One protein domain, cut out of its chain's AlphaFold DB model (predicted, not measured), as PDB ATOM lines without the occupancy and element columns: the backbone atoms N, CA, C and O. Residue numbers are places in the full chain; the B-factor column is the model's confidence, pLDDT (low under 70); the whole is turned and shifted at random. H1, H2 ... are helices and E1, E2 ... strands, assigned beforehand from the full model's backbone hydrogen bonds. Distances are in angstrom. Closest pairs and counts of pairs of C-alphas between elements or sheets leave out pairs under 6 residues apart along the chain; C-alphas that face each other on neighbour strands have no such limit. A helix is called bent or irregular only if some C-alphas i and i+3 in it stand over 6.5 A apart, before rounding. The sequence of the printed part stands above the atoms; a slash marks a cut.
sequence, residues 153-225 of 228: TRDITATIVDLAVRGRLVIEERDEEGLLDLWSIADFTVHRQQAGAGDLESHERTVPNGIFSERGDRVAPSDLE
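AT A GLANCE: This is residues 153 to 225 of the 228 residues of the protein "DUF2207 domain-containing protein" of Deltaproteobacteria bacterium (UniProt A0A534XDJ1). A long two-stranded hairpin, E1 and E2, reaches away from a small helical head, in which H1 and H2 cross near the base of the hairpin. The last stretch of the printed part comes back beside E2, pairs briefly with it through residues 218 to 219, and ends in the short helix H3 and Glu 225. The printed part has 73 residues, with three named helices and two named strands in the order H1, E1, E2, H2, H3; the sheet has the order E1 - E2 and is antiparallel, and the class is mixed, helices and strands. The whole is loose, with a radius of gyration of the C-alphas of 14.0 A, and it spans 48 by 23 by 21 A, the hairpin making much of the length.

HOW THE PARTS SIT: Begin with H1, residues 153 to 165, and look on to E1, residues 169 to 177: their closest C-alphas, those of Ala 164 and Val 170, are 5.6 A apart. E2, residues 184 to 192, forms a hairpin with E1, antiparallel at 156 degrees between their directions; find N 170 and O 191 at 2.9 A and N 187 and O 174 at 2.8 A, both within hydrogen-bond range. H1 and E2 are near each other, with 5 pairs of C-alphas within 10 A. Next comes H2, residues 202 to 212, which touches H1 about perpendicular, at 87 degrees, with the closest C-alphas, those of Thr 159 and Glu 204, 6.9 A apart. Further on, residues 218 to 219 pair antiparallel with residues 190 to 191 of E2. In H3, residues 221 to 224, Pro 221 comes closest to E2, its C-alpha 6.5 A from that of Phe 188. H3 is close to H2 but not clearly touching, with Ile 211 and Leu 224 closest at 7.9 A between C-alphas, and it is apart from H1 and E1. Every O i to N i+4 pair is within hydrogen-bond range in H1, 6 of 7 are in H2, and H3 is too short for such a pair.

IN THESE COORDINATES: Find C-alpha 153 at (19.859, -34.860, 45.286); from there H1 runs 18.7 A to C-alpha 165. E1 runs 25.4 A from C-alpha 169 to C-alpha 177 at (19.121, -6.302, 41.795), and E2 runs 25.5 A from C-alpha 184 to C-alpha 192. H2, from 202 to 212, is 16.1 A long and neither bent nor irregular, but only just: C-alphas 205 and 208 are 6.1 A apart. H3 starts at C-alpha 221 and ends at C-alpha 224, at (25.798, -27.249, 39.519).

THE WHOLE: Look for the two C-alphas farthest apart at Leu 180 and Asp 199, 47.8 A from each other. The printed part has no cut; the link from H1 to E1 is tight, the other three are short, and no link is long. The mean pLDDT of the printed part is 79.7, and you will find values under 70 at residues 176 to 181, 184 to 186 and 194 to 198 of this model.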
ATOM      1  N   THR A 153      19.122 -36.145  45.335       87.69
ATOM      2  CA  THR A 153      19.859 -34.860  45.286       87.69
ATOM      3  C   THR A 153      19.604 -33.990  46.524       87.69
ATOM      4  O   THR A 153      20.465 -33.225  46.951       87.69
ATOM      5  N   ARG A 154      18.433 -34.143  47.156       88.31
ATOM      6  CA  ARG A 154      18.087 -33.467  48.413       88.31
ATOM      7  C   ARG A 154      18.972 -33.895  49.590       88.31
ATOM      8  O   ARG A 154      19.226 -33.092  50.482       88.31
ATOM      9  N   ASP A 155      19.455 -35.129  49.589       89.62
ATOM     10  CA  ASP A 155      20.344 -35.644  50.633       89.62
ATOM     11  C   ASP A 155      21.759 -35.067  50.469       89.62
ATOM     12  O   ASP A 155      22.449 -34.763  51.447       89.62
ATOM     13  N   ILE A 156      22.163 -34.816  49.218       88.88
ATOM     14  CA  ILE A 156      23.409 -34.115  48.889       88.88
ATOM     15  C   ILE A 156      23.331 -32.661  49.365       88.88
ATOM     16  O   ILE A 156      24.244 -32.195  50.048       88.88
ATOM     17  N   THR A 157      22.233 -31.948  49.088       89.19
ATOM     18  CA  THR A 157      22.070 -30.566  49.574       89.19
ATOM     19  C   THR A 157      21.988 -30.500  51.098       89.19
ATOM     20  O   THR A 157      22.592 -29.612  51.696       89.19
ATOM     21  N   ALA A 158      21.343 -31.474  51.747       90.81
ATOM     22  CA  ALA A 158      21.351 -31.593  53.203       90.81
ATOM     23  C   ALA A 158      22.773 -31.779  53.764       90.81
ATOM     24  O   ALA A 158      23.112 -31.169  54.776       90.81
ATOM     25  N   THR A 159      23.625 -32.548  53.075       90.50
ATOM     26  CA  THR A 159      25.046 -32.710  53.432       90.50
ATOM     27  C   THR A 159      25.820 -31.400  53.283       90.50
ATOM     28  O   THR A 159      26.595 -31.045  54.162       90.50
ATOM     29  N   ILE A 160      25.600 -30.639  52.204       89.88
ATOM     30  CA  ILE A 160      26.249 -29.331  51.999       89.88
ATOM     31  C   ILE A 160      25.884 -28.362  53.131       89.88
ATOM     32  O   ILE A 160      26.761 -27.693  53.678       89.88
ATOM     33  N   VAL A 161      24.604 -28.309  53.507       90.06
ATOM     34  CA  VAL A 161      24.129 -27.444  54.595       90.06
ATOM     35  C   VAL A 161      24.707 -27.884  55.940       90.06
ATOM     36  O   VAL A 161      25.179 -27.040  56.696       90.06
ATOM     37  N   ASP A 162      24.735 -29.182  56.241       89.62
ATOM     38  CA  ASP A 162      25.332 -29.693  57.481       89.62
ATOM     39  C   ASP A 162      26.840 -29.411  57.563       89.62
ATOM     40  O   ASP A 162      27.326 -28.931  58.589       89.62
ATOM     41  N   LEU A 163      27.570 -29.562  56.457       89.56
ATOM     42  CA  LEU A 163      28.969 -29.148  56.364       89.56
ATOM     43  C   LEU A 163      29.141 -27.638  56.579       89.56
ATOM     44  O   LEU A 163      30.108 -27.226  57.224       89.56
ATOM     45  N   ALA A 164      28.215 -26.811  56.094       89.25
ATOM     46  CA  ALA A 164      28.237 -25.372  56.341       89.25
ATOM     47  C   ALA A 164      27.987 -25.033  57.822       89.25
ATOM     48  O   ALA A 164      28.721 -24.236  58.405       89.25
ATOM     49  N   VAL A 165      27.029 -25.705  58.469       87.94
ATOM     50  CA  VAL A 165      26.756 -25.559  59.913       87.94
ATOM     51  C   VAL A 165      27.961 -25.989  60.756       87.94
ATOM     52  O   VAL A 165      28.296 -25.331  61.739       87.94
ATOM     53  N   ARG A 166      28.665 -27.052  60.348       86.06
ATOM     54  CA  ARG A 166      29.914 -27.513  60.983       86.06
ATOM     55  C   ARG A 166      31.138 -26.641  60.635       86.06
ATOM     56  O   ARG A 166      32.250 -26.983  61.039       86.06
ATOM     57  N   GLY A 167      30.969 -25.546  59.882       85.38
ATOM     58  CA  GLY A 167      32.039 -24.607  59.517       85.38
ATOM     59  C   GLY A 167      33.052 -25.156  58.506       85.38
ATOM     60  O   GLY A 167      34.200 -24.721  58.474       85.38
ATOM     61  N   ARG A 168      32.665 -26.165  57.716       84.75
ATOM     62  CA  ARG A 168      33.479 -26.744  56.628       84.75
ATOM     63  C   ARG A 168      33.277 -26.013  55.304       84.75
ATOM     64  O   ARG A 168      34.167 -26.022  54.455       84.75
ATOM     65  N   LEU A 169      32.108 -25.408  55.129       88.00
ATOM     66  CA  LEU A 169      31.711 -24.639  53.957       88.00
ATOM     67  C   LEU A 169      31.133 -23.300  54.417       88.00
ATOM     68  O   LEU A 169      30.559 -23.208  55.498       88.00
ATOM     69  N   VAL A 170      31.264 -22.271  53.588       88.44
ATOM     70  CA  VAL A 170      30.603 -20.981  53.807       88.44
ATOM     71  C   VAL A 170      29.685 -20.729  52.626       88.44
ATOM     72  O   VAL A 170      30.127 -20.781  51.482       88.44
ATOM     73  N   ILE A 171      28.410 -20.475  52.902       88.56
ATOM     74  CA  ILE A 171      27.419 -20.116  51.889       88.56
ATOM     75  C   ILE A 171      27.194 -18.612  52.015       88.56
ATOM     76  O   ILE A 171      26.767 -18.139  53.065       88.56
ATOM     77  N   GLU A 172      27.527 -17.868  50.967       88.25
ATOM     78  CA  GLU A 172      27.251 -16.437  50.860       88.25
ATOM     79  C   GLU A 172      26.036 -16.223  49.959       88.25
ATOM     80  O   GLU A 172      26.000 -16.748  48.848       88.25
ATOM     81  N   GLU A 173      25.070 -15.442  50.436       84.69
ATOM     82  CA  GLU A 173      23.949 -14.935  49.643       84.69
ATOM     83  C   GLU A 173      24.350 -13.590  49.022       84.69
ATOM     84  O   GLU A 173      24.929 -12.727  49.690       84.69
ATOM     85  N   ARG A 174      24.088 -13.433  47.727       79.50
ATOM     86  CA  ARG A 174      24.223 -12.194  46.969       79.50
ATOM     87  C   ARG A 174      22.873 -11.885  46.351       79.50
ATOM     88  O   ARG A 174      22.356 -12.675  45.573       79.50
ATOM     89  N   ASP A 175      22.321 -10.730  46.684       73.62
ATOM     90  CA  ASP A 175      21.158 -10.211  45.979       73.62
ATOM     91  C   ASP A 175      21.615  -9.627  44.640       73.62
ATOM     92  O   ASP A 175      22.417  -8.687  44.606       73.62
ATOM     93  N   GLU A 176      21.112 -10.176  43.536       67.62
ATOM     94  CA  GLU A 176      21.171  -9.492  42.251       67.62
ATOM     95  C   GLU A 176      19.932  -8.603  42.108       67.62
ATOM     96  O   GLU A 176      18.791  -9.073  42.043       67.62
ATOM     97  N   GLU A 177      20.164  -7.289  42.060       67.00
ATOM     98  CA  GLU A 177      19.121  -6.302  41.795       67.00
ATOM     99  C   GLU A 177      18.576  -6.517  40.375       67.00
ATOM    100  O   GLU A 177      19.229  -6.221  39.369       67.00
ATOM    101  N   GLY A 178      17.358  -7.051  40.274       65.38
ATOM    102  CA  GLY A 178      16.678  -7.214  38.998       65.38
ATOM    103  C   GLY A 178      16.262  -5.876  38.385       65.38
ATOM    104  O   GLY A 178      16.332  -4.809  38.998       65.38
ATOM    105  N   LEU A 179      15.782  -5.929  37.138       64.75
ATOM    106  CA  LEU A 179      15.356  -4.748  36.385       64.75
ATOM    107  C   LEU A 179      14.379  -3.887  37.214       64.75
ATOM    108  O   LEU A 179      13.235  -4.284  37.433       64.75
ATOM    109  N   LEU A 180      14.845  -2.695  37.609       69.44
ATOM    110  CA  LEU A 180      14.125  -1.687  38.402       69.44
ATOM    111  C   LEU A 180      13.809  -2.068  39.867       69.44
ATOM    112  O   LEU A 180      12.829  -1.547  40.392       69.44
ATOM    113  N   ASP A 181      14.590  -2.935  40.525       68.81
ATOM    114  CA  ASP A 181      14.382  -3.327  41.944       68.81
ATOM    115  C   ASP A 181      12.991  -3.958  42.213       68.81
ATOM    116  O   ASP A 181      12.480  -4.014  43.328       68.81
ATOM    117  N   LEU A 182      12.323  -4.430  41.155       78.19
ATOM    118  CA  LEU A 182      10.992  -5.046  41.240       78.19
ATOM    119  C   LEU A 182      11.058  -6.536  41.606       78.19
ATOM    120  O   LEU A 182      10.049  -7.132  41.987       78.19
ATOM    121  N   TRP A 183      12.237  -7.138  41.470       73.19
ATOM    122  CA  TRP A 183      12.495  -8.556  41.689       73.19
ATOM    123  C   TRP A 183      13.961  -8.698  42.112       73.19
ATOM    124  O   TRP A 183      14.837  -8.311  41.343       73.19
ATOM    125  N   SER A 184      14.220  -9.237  43.307       67.75
ATOM    126  CA  SER A 184      15.554  -9.723  43.688       67.75
ATOM    127  C   SER A 184      15.630 -11.209  43.359       67.75
ATOM    128  O   SER A 184      14.702 -11.964  43.678       67.75
ATOM    129  N   ILE A 185      16.711 -11.615  42.700       68.12
ATOM    130  CA  ILE A 185      17.081 -13.022  42.584       68.12
ATOM    131  C   ILE A 185      18.217 -13.230  43.583       68.12
ATOM    132  O   ILE A 185      19.250 -12.571  43.499       68.12
ATOM    133  N   ALA A 186      17.994 -14.116  44.553       69.75
ATOM    134  CA  ALA A 186      19.024 -14.495  45.507       69.75
ATOM    135  C   ALA A 186      19.984 -15.477  44.830       69.75
ATOM    136  O   ALA A 186      19.626 -16.629  44.571       69.75
ATOM    137  N   ASP A 187      21.197 -15.013  44.558       77.25
ATOM    138  CA  ASP A 187      22.299 -15.847  44.117       77.25
ATOM    139  C   ASP A 187      23.104 -16.336  45.310       77.25
ATOM    140  O   ASP A 187      23.364 -15.622  46.275       77.25
ATOM    141  N   PHE A 188      23.549 -17.583  45.241       83.25
ATOM    142  CA  PHE A 188      24.350 -18.182  46.297       83.25
ATOM    143  C   PHE A 188      25.748 -18.485  45.770       83.25
ATOM    144  O   PHE A 188      25.942 -18.870  44.621       83.25
ATOM    145  N   THR A 189      26.762 -18.328  46.608       85.62
ATOM    146  CA  THR A 189      28.116 -18.805  46.320       85.62
ATOM    147  C   THR A 189      28.597 -19.643  47.486       85.62
ATOM    148  O   THR A 189      28.583 -19.197  48.633       85.62
ATOM    149  N   VAL A 190      29.045 -20.859  47.192       86.19
ATOM    150  CA  VAL A 190      29.612 -21.768  48.183       86.19
ATOM    151  C   VAL A 190      31.130 -21.656  48.137       86.19
ATOM    152  O   VAL A 190      31.750 -21.875  47.096       86.19
ATOM    153  N   HIS A 191      31.731 -21.330  49.276       85.94
ATOM    154  CA  HIS A 191      33.174 -21.264  49.469       85.94
ATOM    155  C   HIS A 191      33.647 -22.458  50.287       85.94
ATOM    156  O   HIS A 191      33.069 -22.795  51.328       85.94
ATOM    157  N   ARG A 192      34.745 -23.070  49.853       82.75
ATOM    158  CA  ARG A 192      35.420 -24.097  50.637       82.75
ATOM    159  C   ARG A 192      36.179 -23.444  51.787       82.75
ATOM    160  O   ARG A 192      37.055 -22.609  51.568       82.75
ATOM    161  N   GLN A 193      35.892 -23.855  53.020       78.19
ATOM    162  CA  GLN A 193      36.662 -23.424  54.179       78.19
ATOM    163  C   GLN A 193      37.661 -24.519  54.560       78.19
ATOM    164  O   GLN A 193      37.297 -25.685  54.728       78.19
ATOM    165  N   GLN A 194      38.940 -24.160  54.707       63.53
ATOM    166  CA  GLN A 194      39.945 -25.059  55.282       63.53
ATOM    167  C   GLN A 194      39.689 -25.225  56.780       63.53
ATOM    168  O   GLN A 194      40.340 -24.621  57.628       63.53
ATOM    169  N   ALA A 195      38.694 -26.029  57.116       59.69
ATOM    170  CA  ALA A 195      38.447 -26.424  58.484       59.69
ATOM    171  C   ALA A 195      39.397 -27.564  58.871       59.69
ATOM    172  O   ALA A 195      39.600 -28.509  58.103       59.69
ATOM    173  N   GLY A 196      39.971 -27.472  60.074       58.09
ATOM    174  CA  GLY A 196      40.956 -28.421  60.601       58.09
ATOM    175  C   GLY A 196      40.496 -29.878  60.534       58.09
ATOM    176  O   GLY A 196      39.295 -30.152  60.521       58.09
ATOM    177  N   ALA A 197      41.450 -30.811  60.466       53.53
ATOM    178  CA  ALA A 197      41.218 -32.251  60.355       53.53
ATOM    179  C   ALA A 197      40.264 -32.743  61.458       53.53
ATOM    180  O   ALA A 197      40.672 -33.001  62.584       53.53
ATOM    181  N   GLY A 198      38.978 -32.817  61.138       62.09
ATOM    182  CA  GLY A 198      37.981 -33.475  61.966       62.09
ATOM    183  C   GLY A 198      37.513 -34.703  61.218       62.09
ATOM    184  O   GLY A 198      37.666 -34.789  59.994       62.09
ATOM    185  N   ASP A 199      36.994 -35.654  61.975       70.56
ATOM    186  CA  ASP A 199      36.616 -36.958  61.465       70.56
ATOM    187  C   ASP A 199      35.308 -36.845  60.673       70.56
ATOM    188  O   ASP A 199      34.216 -36.986  61.205       70.56
ATOM    189  N   LEU A 200      35.430 -36.443  59.407       77.88
ATOM    190  CA  LEU A 200      34.342 -36.476  58.430       77.88
ATOM    191  C   LEU A 200      34.158 -37.913  57.963       77.88
ATOM    192  O   LEU A 200      35.159 -38.589  57.699       77.88
ATOM    193  N   GLU A 201      32.926 -38.351  57.765       83.00
ATOM    194  CA  GLU A 201      32.675 -39.668  57.184       83.00
ATOM    195  C   GLU A 201      33.050 -39.713  55.692       83.00
ATOM    196  O   GLU A 201      33.295 -38.693  55.038       83.00
ATOM    197  N   SER A 202      33.168 -40.916  55.122       84.56
ATOM    198  CA  SER A 202      33.665 -41.085  53.748       84.56
ATOM    199  C   SER A 202      32.802 -40.382  52.694       84.56
ATOM    200  O   SER A 202      33.340 -39.821  51.734       84.56
ATOM    201  N   HIS A 203      31.476 -40.364  52.868       83.44
ATOM    202  CA  HIS A 203      30.559 -39.662  51.963       83.44
ATOM    203  C   HIS A 203      30.647 -38.146  52.133       83.44
ATOM    204  O   HIS A 203      30.694 -37.433  51.133       83.44
ATOM    205  N   GLU A 204      30.789 -37.655  53.364       86.81
ATOM    206  CA  GLU A 204      30.947 -36.226  53.664       86.81
ATOM    207  C   GLU A 204      32.241 -35.641  53.080       86.81
ATOM    208  O   GLU A 204      32.305 -34.451  52.782       86.81
ATOM    209  N   ARG A 205      33.279 -36.465  52.873       86.88
ATOM    210  CA  ARG A 205      34.504 -36.063  52.153       86.88
ATOM    211  C   ARG A 205      34.312 -36.076  50.639       86.88
ATOM    212  O   ARG A 205      34.892 -35.249  49.941       86.88
ATOM    213  N   THR A 206      33.526 -37.019  50.130       87.69
ATOM    214  CA  THR A 206      33.318 -37.209  48.688       87.69
ATOM    215  C   THR A 206      32.525 -36.057  48.075       87.69
ATOM    216  O   THR A 206      32.913 -35.560  47.022       87.69
ATOM    217  N   VAL A 207      31.478 -35.579  48.756       87.94
ATOM    218  CA  VAL A 207      30.612 -34.486  48.273       87.94
ATOM    219  C   VAL A 207      31.388 -33.196  47.947       87.94
ATOM    220  O   VAL A 207      31.364 -32.777  46.790       87.94
ATOM    221  N   PRO A 208      32.124 -32.563  48.884       84.31
ATOM    222  CA  PRO A 208      32.871 -31.346  48.581       84.31
ATOM    223  C   PRO A 208      33.993 -31.610  47.573       84.31
ATOM    224  O   PRO A 208      34.246 -30.772  46.714       84.31
ATOM    225  N   ASN A 209      34.648 -32.775  47.619       85.44
ATOM    226  CA  ASN A 209      35.678 -33.099  46.634       85.44
ATOM    227  C   ASN A 209      35.113 -33.164  45.207       85.44
ATOM    228  O   ASN A 209      35.790 -32.699  44.303       85.44
ATOM    229  N   GLY A 210      33.897 -33.685  45.013       84.38
ATOM    230  CA  GLY A 210      33.245 -33.720  43.699       84.38
ATOM    231  C   GLY A 210      32.758 -32.350  43.218       84.38
ATOM    232  O   GLY A 210      32.874 -32.037  42.040       84.38
ATOM    233  N   ILE A 211      32.263 -31.504  44.125       84.56
ATOM    234  CA  ILE A 211      31.784 -30.155  43.773       84.56
ATOM    235  C   ILE A 211      32.955 -29.238  43.375       84.56
ATOM    236  O   ILE A 211      32.855 -28.477  42.411       84.56
ATOM    237  N   PHE A 212      34.085 -29.322  44.090       84.38
ATOM    238  CA  PHE A 212      35.222 -28.404  43.934       84.38
ATOM    239  C   PHE A 212      36.364 -28.928  43.041       84.38
ATOM    240  O   PHE A 212      37.277 -28.161  42.733       84.38
ATOM    241  N   SER A 213      36.354 -30.197  42.607       75.06
ATOM    242  CA  SER A 213      37.487 -30.828  41.898       75.06
ATOM    243  C   SER A 213      37.930 -30.100  40.627       75.06
ATOM    244  O   SER A 213      39.123 -30.080  40.334       75.06
ATOM    245  N   GLU A 214      36.996 -29.487  39.897       72.69
ATOM    246  CA  GLU A 214      37.277 -28.806  38.621       72.69
ATOM    247  C   GLU A 214      37.076 -27.283  38.678       72.69
ATOM    248  O   GLU A 214      37.484 -26.568  37.766       72.69
ATOM    249  N   ARG A 215      36.478 -26.770  39.763       73.00
ATOM    250  CA  ARG A 215      35.959 -25.391  39.856       73.00
ATOM    251  C   ARG A 215      36.689 -24.500  40.873       73.00
ATOM    252  O   ARG A 215      36.390 -23.316  40.987       73.00
ATOM    253  N   GLY A 216      37.693 -25.033  41.570       77.56
ATOM    254  CA  GLY A 216      38.456 -24.293  42.582       77.56
ATOM    255  C   GLY A 216      37.703 -24.182  43.909       77.56
ATOM    256  O   GLY A 216      36.847 -25.003  44.201       77.56
ATOM    257  N   ASP A 217      38.020 -23.186  44.740       79.62
ATOM    258  CA  ASP A 217      37.462 -23.068  46.102       79.62
ATOM    259  C   ASP A 217      36.114 -22.318  46.175       79.62
ATOM    260  O   ASP A 217      35.613 -22.061  47.273       79.62
ATOM    261  N   ARG A 218      35.527 -21.940  45.029       81.88
ATOM    262  CA  ARG A 218      34.272 -21.174  44.936       81.88
ATOM    263  C   ARG A 218      33.385 -21.718  43.825       81.88
ATOM    264  O   ARG A 218      33.848 -21.825  42.697       81.88
ATOM    265  N   VAL A 219      32.127 -22.020  44.140       82.56
ATOM    266  CA  VAL A 219      31.155 -22.572  43.180       82.56
ATOM    267  C   VAL A 219      29.795 -21.912  43.378       82.56
ATOM    268  O   VAL A 219      29.325 -21.806  44.517       82.56
ATOM    269  N   ALA A 220      29.160 -21.470  42.292       82.44
ATOM    270  CA  ALA A 220      27.765 -21.045  42.316       82.44
ATOM    271  C   ALA A 220      26.843 -22.266  42.113       82.44
ATOM    272  O   ALA A 220      27.173 -23.149  41.323       82.44
ATOM    273  N   PRO A 221      25.680 -22.363  42.787       76.94
ATOM    274  CA  PRO A 221      24.733 -23.453  42.554       76.94
ATOM    275  C   PRO A 221      24.177 -23.513  41.130       76.94
ATOM    276  O   PRO A 221      23.795 -24.590  40.689       76.94
ATOM    277  N   SER A 222      24.166 -22.394  40.402       76.12
ATOM    278  CA  SER A 222      23.830 -22.357  38.975       76.12
ATOM    279  C   SER A 222      24.810 -23.174  38.128       76.12
ATOM    280  O   SER A 222      24.393 -23.860  37.200       76.12
ATOM    281  N   ASP A 223      26.095 -23.199  38.493       74.56
ATOM    282  CA  ASP A 223      27.109 -24.029  37.827       74.56
ATOM    283  C   ASP A 223      26.913 -25.529  38.099       74.56
ATOM    284  O   ASP A 223      27.519 -26.359  37.429       74.56
ATOM    285  N   LEU A 224      26.115 -25.878  39.113       75.38
ATOM    286  CA  LEU A 224      25.798 -27.249  39.519       75.38
ATOM    287  C   LEU A 224      24.460 -27.738  38.937       75.38
ATOM    288  O   LEU A 224      24.077 -28.896  39.135       75.38
ATOM    289  N   GLU A 225      23.731 -26.872  38.233       70.75
ATOM    290  CA  GLU A 225      22.445 -27.207  37.640       70.75
ATOM    291  C   GLU A 225      22.650 -28.148  36.436       70.75
ATOM    292  O   GLU A 225      23.279 -27.782  35.444       70.75
TER     293      GLU A 225